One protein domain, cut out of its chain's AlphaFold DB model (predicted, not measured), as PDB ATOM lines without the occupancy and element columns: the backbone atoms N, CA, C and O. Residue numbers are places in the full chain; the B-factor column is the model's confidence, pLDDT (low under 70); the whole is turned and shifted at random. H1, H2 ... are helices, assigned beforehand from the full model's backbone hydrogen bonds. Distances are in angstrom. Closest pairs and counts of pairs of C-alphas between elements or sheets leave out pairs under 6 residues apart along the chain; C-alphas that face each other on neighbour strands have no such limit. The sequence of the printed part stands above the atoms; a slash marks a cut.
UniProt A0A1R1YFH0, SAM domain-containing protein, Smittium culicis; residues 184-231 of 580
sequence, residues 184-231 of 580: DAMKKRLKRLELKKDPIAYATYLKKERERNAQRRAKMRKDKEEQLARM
ATOM      1  N   ASP A 184     168.791 240.658 205.444       86.00
ATOM      2  CA  ASP A 184     169.219 240.924 204.059       86.00
ATOM      3  C   ASP A 184     169.555 239.628 203.298       86.00
ATOM      4  O   ASP A 184     169.174 239.459 202.135       86.00
ATOM      5  N   ALA A 185     170.205 238.665 203.961       84.25
ATOM      6  CA  ALA A 185     170.471 237.350 203.380       84.25
ATOM      7  C   ALA A 185     169.170 236.594 203.051       84.25
ATOM      8  O   ALA A 185     169.053 236.012 201.968       84.25
ATOM      9  N   MET A 186     168.169 236.657 203.932       88.38
ATOM     10  CA  MET A 186     166.866 236.026 203.709       88.38
ATOM     11  C   MET A 186     166.081 236.708 202.580       88.38
ATOM     12  O   MET A 186     165.583 236.017 201.690       88.38
ATOM     13  N   LYS A 187     166.057 238.048 202.530       93.50
ATOM     14  CA  LYS A 187     165.453 238.806 201.415       93.50
ATOM     15  C   LYS A 187     166.098 238.455 200.073       93.50
ATOM     16  O   LYS A 187     165.397 238.273 199.080       93.50
ATOM     17  N   LYS A 188     167.427 238.290 200.033       89.69
ATOM     18  CA  LYS A 188     168.140 237.815 198.834       89.69
ATOM     19  C   LYS A 188     167.748 236.391 198.449       89.69
ATOM     20  O   LYS A 188     167.602 236.117 197.261       89.69
ATOM     21  N   ARG A 189     167.574 235.489 199.420       87.75
ATOM     22  CA  ARG A 189     167.150 234.104 199.159       87.75
ATOM     23  C   ARG A 189     165.737 234.053 198.579       87.75
ATOM     24  O   ARG A 189     165.552 233.406 197.553       87.75
ATOM     25  N   LEU A 190     164.791 234.788 199.163       92.44
ATOM     26  CA  LEU A 190     163.415 234.884 198.662       92.44
ATOM     27  C   LEU A 190     163.368 235.479 197.252       92.44
ATOM     28  O   LEU A 190     162.764 234.890 196.363       92.44
ATOM     29  N   LYS A 191     164.109 236.565 197.004       91.94
ATOM     30  CA  LYS A 191     164.187 237.167 195.667       91.94
ATOM     31  C   LYS A 191     164.784 236.220 194.620       91.94
ATOM     32  O   LYS A 191     164.356 236.232 193.474       91.94
ATOM     33  N   ARG A 192     165.757 235.379 194.991       87.12
ATOM     34  CA  ARG A 192     166.299 234.344 194.091       87.12
ATOM     35  C   ARG A 192     165.277 233.246 193.795       87.12
ATOM     36  O   ARG A 192     165.260 232.768 192.672       87.12
ATOM     37  N   LEU A 193     164.456 232.853 194.768       90.25
ATOM     38  CA  LEU A 193     163.386 231.868 194.562       90.25
ATOM     39  C   LEU A 193     162.262 232.424 193.681       90.25
ATOM     40  O   LEU A 193     161.777 231.724 192.802       90.25
ATOM     41  N   GLU A 194     161.895 233.691 193.864       91.38
ATOM     42  CA  GLU A 194     160.910 234.368 193.016       91.38
ATOM     43  C   GLU A 194     161.412 234.512 191.574       91.38
ATOM     44  O   GLU A 194     160.709 234.143 190.639       91.38
ATOM     45  N   LEU A 195     162.662 234.956 191.394       90.69
ATOM     46  CA  LEU A 195     163.263 235.111 190.069       90.69
ATOM     47  C   LEU A 195     163.536 233.779 189.370       90.69
ATOM     48  O   LEU A 195     163.558 233.751 188.152       90.69
ATOM     49  N   LYS A 196     163.702 232.668 190.098       89.62
ATOM     50  CA  LYS A 196     163.827 231.335 189.481       89.62
ATOM     51  C   LYS A 196     162.598 230.933 188.658       89.62
ATOM     52  O   LYS A 196     162.723 230.049 187.821       89.62
ATOM     53  N   LYS A 197     161.442 231.572 188.878       93.25
ATOM     54  CA  LYS A 197     160.229 231.353 188.077       93.25
ATOM     55  C   LYS A 197     160.342 231.917 186.655       93.25
ATOM     56  O   LYS A 197     159.607 231.471 185.787       93.25
ATOM     57  N   ASP A 198     161.251 232.868 186.423       94.12
ATOM     58  CA  ASP A 198     161.519 233.472 185.115       94.12
ATOM     59  C   ASP A 198     163.040 233.468 184.836       94.12
ATOM     60  O   ASP A 198     163.783 234.314 185.358       94.12
ATOM     61  N   PRO A 199     163.534 232.526 184.009       85.69
ATOM     62  CA  PRO A 199     164.959 232.381 183.710       85.69
ATOM     63  C   PRO A 199     165.620 233.663 183.180       85.69
ATOM     64  O   PRO A 199     166.777 233.945 183.513       85.69
ATOM     65  N   ILE A 200     164.890 234.476 182.408       89.94
ATOM     66  CA  ILE A 200     165.411 235.705 181.791       89.94
ATOM     67  C   ILE A 200     165.584 236.790 182.862       89.94
ATOM     68  O   ILE A 200     166.631 237.456 182.942       89.94
ATOM     69  N   ALA A 201     164.597 236.931 183.750       89.69
ATOM     70  CA  ALA A 201     164.686 237.839 184.890       89.69
ATOM     71  C   ALA A 201     165.815 237.429 185.855       89.69
ATOM     72  O   ALA A 201     166.545 238.290 186.369       89.69
ATOM     73  N   TYR A 202     166.015 236.122 186.066       92.94
ATOM     74  CA  TYR A 202     167.103 235.600 186.895       92.94
ATOM     75  C   TYR A 202     168.490 235.903 186.312       92.94
ATOM     76  O   TYR A 202     169.366 236.398 187.033       92.94
ATOM     77  N   ALA A 203     168.683 235.688 185.008       89.06
ATOM     78  CA  ALA A 203     169.930 236.009 184.316       89.06
ATOM     79  C   ALA A 203     170.260 237.512 184.407       89.06
ATOM     80  O   ALA A 203     171.379 237.896 184.770       89.06
ATOM     81  N   THR A 204     169.257 238.367 184.181       91.44
ATOM     82  CA  THR A 204     169.389 239.830 184.288       91.44
ATOM     83  C   THR A 204     169.768 240.261 185.708       91.44
ATOM     84  O   THR A 204     170.661 241.094 185.906       91.44
ATOM     85  N   TYR A 205     169.144 239.660 186.724       93.69
ATOM     86  CA  TYR A 205     169.476 239.914 188.125       93.69
ATOM     87  C   TYR A 205     170.915 239.507 188.469       93.69
ATOM     88  O   TYR A 205     171.627 240.287 189.109       93.69
ATOM     89  N   LEU A 206     171.373 238.329 188.027       92.44
ATOM     90  CA  LEU A 206     172.751 237.882 188.254       92.44
ATOM     91  C   LEU A 206     173.771 238.804 187.579       92.44
ATOM     92  O   LEU A 206     174.785 239.132 188.199       92.44
ATOM     93  N   LYS A 207     173.495 239.275 186.356       93.31
ATOM     94  CA  LYS A 207     174.342 240.256 185.657       93.31
ATOM     95  C   LYS A 207     174.489 241.543 186.478       93.31
ATOM     96  O   LYS A 207     175.611 241.957 186.773       93.31
ATOM     97  N   LYS A 208     173.373 242.107 186.953       95.25
ATOM     98  CA  LYS A 208     173.363 243.323 187.791       95.25
ATOM     99  C   LYS A 208     174.028 243.116 189.158       95.25
ATOM    100  O   LYS A 208     174.630 244.036 189.710       95.25
ATOM    101  N   GLU A 209     173.934 241.919 189.738       92.69
ATOM    102  CA  GLU A 209     174.627 241.584 190.989       92.69
ATOM    103  C   GLU A 209     176.150 241.518 190.799       92.69
ATOM    104  O   GLU A 209     176.895 242.060 191.624       92.69
ATOM    105  N   ARG A 210     176.622 240.908 189.702       93.12
ATOM    106  CA  ARG A 210     178.053 240.876 189.346       93.12
ATOM    107  C   ARG A 210     178.598 242.285 189.126       93.12
ATOM    108  O   ARG A 210     179.650 242.606 189.672       93.12
ATOM    109  N   GLU A 211     177.856 243.135 188.421       95.19
ATOM    110  CA  GLU A 211     178.230 244.533 188.179       95.19
ATOM    111  C   GLU A 211     178.352 245.336 189.483       95.19
ATOM    112  O   GLU A 211     179.374 245.978 189.725       95.19
ATOM    113  N   ARG A 212     177.374 245.230 190.394       94.31
ATOM    114  CA  ARG A 212     177.455 245.888 191.712       94.31
ATOM    115  C   ARG A 212     178.655 245.414 192.532       94.31
ATOM    116  O   ARG A 212     179.291 246.217 193.216       94.31
ATOM    117  N   ASN A 213     178.986 244.125 192.474       94.00
ATOM    118  CA  ASN A 213     180.170 243.598 193.152       94.00
ATOM    119  C   ASN A 213     181.476 244.070 192.495       94.00
ATOM    120  O   ASN A 213     182.422 244.395 193.216       94.00
ATOM    121  N   ALA A 214     181.523 244.171 191.165       91.62
ATOM    122  CA  ALA A 214     182.654 244.748 190.443       91.62
ATOM    123  C   ALA A 214     182.859 246.226 190.815       91.62
ATOM    124  O   ALA A 214     183.972 246.610 191.169       91.62
ATOM    125  N   GLN A 215     181.786 247.023 190.864       96.44
ATOM    126  CA  GLN A 215     181.830 248.425 191.300       96.44
ATOM    127  C   GLN A 215     182.318 248.572 192.748       96.44
ATOM    128  O   GLN A 215     183.152 249.428 193.031       96.44
ATOM    129  N   ARG A 216     181.870 247.707 193.672       95.19
ATOM    130  CA  ARG A 216     182.380 247.695 195.058       95.19
ATOM    131  C   ARG A 216     183.876 247.395 195.118       95.19
ATOM    132  O   ARG A 216     184.591 248.054 195.866       95.19
ATOM    133  N   ARG A 217     184.359 246.430 194.328       92.38
ATOM    134  CA  ARG A 217     185.794 246.112 194.239       92.38
ATOM    135  C   ARG A 217     186.591 247.267 193.631       92.38
ATOM    136  O   ARG A 217     187.654 247.585 194.150       92.38
ATOM    137  N   ALA A 218     186.078 247.904 192.580       93.62
ATOM    138  CA  ALA A 218     186.706 249.068 191.959       93.62
ATOM    139  C   ALA A 218     186.800 250.245 192.939       93.62
ATOM    140  O   ALA A 218     187.873 250.819 193.096       93.62
ATOM    141  N   LYS A 219     185.720 250.533 193.677       97.31
ATOM    142  CA  LYS A 219     185.721 251.559 194.724       97.31
ATOM    143  C   LYS A 219     186.743 251.256 195.821       97.31
ATOM    144  O   LYS A 219     187.548 252.115 196.137       97.31
ATOM    145  N   MET A 220     186.785 250.024 196.333       94.75
ATOM    146  CA  MET A 220     187.777 249.627 197.343       94.75
ATOM    147  C   MET A 220     189.225 249.774 196.853       94.75
ATOM    148  O   MET A 220     190.105 250.096 197.646       94.75
ATOM    149  N   ARG A 221     189.491 249.527 195.563       95.88
ATOM    150  CA  ARG A 221     190.817 249.764 194.972       95.88
ATOM    151  C   ARG A 221     191.130 251.253 194.885       95.88
ATOM    152  O   ARG A 221     192.213 251.632 195.306       95.88
ATOM    153  N   LYS A 222     190.176 252.067 194.426       97.12
ATOM    154  CA  LYS A 222     190.313 253.528 194.363       97.12
ATOM    155  C   LYS A 222     190.567 254.130 195.747       97.12
ATOM    156  O   LYS A 222     191.514 254.885 195.913       97.12
ATOM    157  N   ASP A 223     189.789 253.731 196.752       95.19
ATOM    158  CA  ASP A 223     189.950 254.208 198.130       95.19
ATOM    159  C   ASP A 223     191.320 253.783 198.707       95.19
ATOM    160  O   ASP A 223     191.950 254.529 199.456       95.19
ATOM    161  N   LYS A 224     191.819 252.590 198.346       97.00
ATOM    162  CA  LYS A 224     193.156 252.113 198.738       97.00
ATOM    163  C   LYS A 224     194.276 252.889 198.038       97.00
ATOM    164  O   LYS A 224     195.285 253.192 198.666       97.00
ATOM    165  N   GLU A 225     194.110 253.196 196.758       96.44
ATOM    166  CA  GLU A 225     195.046 254.008 195.976       96.44
ATOM    167  C   GLU A 225     195.117 255.444 196.510       96.44
ATOM    168  O   GLU A 225     196.208 255.960 196.733       96.44
ATOM    169  N   GLU A 226     193.973 256.044 196.841       96.81
ATOM    170  CA  GLU A 226     193.902 257.365 197.476       96.81
ATOM    171  C   GLU A 226     194.590 257.378 198.851       96.81
ATOM    172  O   GLU A 226     195.316 258.318 199.178       96.81
ATOM    173  N   GLN A 227     194.438 256.312 199.647       95.81
ATOM    174  CA  GLN A 227     195.170 256.170 200.912       95.81
ATOM    175  C   GLN A 227     196.688 256.091 200.703       95.81
ATOM    176  O   GLN A 227     197.432 256.734 201.446       95.81
ATOM    177  N   LEU A 228     197.155 255.351 199.693       94.94
ATOM    178  CA  LEU A 228     198.580 255.269 199.362       94.94
ATOM    179  C   LEU A 228     199.130 256.619 198.882       94.94
ATOM    180  O   LEU A 228     200.185 257.045 199.353       94.94
ATOM    181  N   ALA A 229     198.390 257.328 198.026       94.88
ATOM    182  CA  ALA A 229     198.754 258.668 197.574       94.88
ATOM    183  C   ALA A 229     198.849 259.653 198.753       94.88
ATOM    184  O   ALA A 229     199.813 260.411 198.870       94.88
ATOM    185  N   ARG A 230     197.896 259.593 199.695       94.56
ATOM    186  CA  ARG A 230     197.909 260.439 200.896       94.56
ATOM    187  C   ARG A 230     199.116 260.166 201.797       94.56
ATOM    188  O   ARG A 230     199.681 261.111 202.345       94.56
ATOM    189  N   MET A 231     199.533 258.905 201.932       91.56
ATOM    190  CA  MET A 231     200.732 258.546 202.697       91.56
ATOM    191  C   MET A 231     202.013 259.070 202.037       91.56
ATOM    192  O   MET A 231     202.877 259.595 202.740       91.56
TER     193      MET A 231
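What this domain is: This is residues 184 to 231 of the 580 residues of the protein "SAM domain-containing protein" of Smittium culicis (UniProt A0A1R1YFH0). Two helices meet at one corner as a narrow, lopsided V: short H1 runs to the corner, and long H2 leads away from it and makes the length. Residues 207 to 231 of H2 stick out free, as do residues 184 to 190 of H1. The printed part has 48 residues, with H1 then H2 and no named strand; the class is all helix. It is extended, with a radius of gyration of the C-alphas of 16.0 A and spans of 51 by 21 by 5 A.

How they stand to each other: H1, residues 184 to 195, and H2, residues 199 to 231, only just touch, with 3 pairs of C-alphas within 8 A, and touch only at the corner by their link. Residues 192 to 195 of H1 touch residues 201 to 202 of H2; the closest C-alphas, of Leu 195 and Tyr 202, are 5.0 A apart. The helices run opposite ways at a shallow tilt of 34 degrees, only just short of steep. In H1 and H2 every O i to N i+4 pair is within hydrogen-bond range.

Where its parts are: H1 begins at C-alpha 184 (169.219, 240.924, 204.059) and is 16.3 A long. H2, 48.2 A long, ends at C-alpha 231 (200.732, 258.546, 202.697).

The domain as a whole: The C-alphas farthest apart, of Lys 197 and Met 231, are 50.9 A apart. The link from H1 to H2 is tight. The printed part has no cut, and no printed residue has a pLDDT under 70.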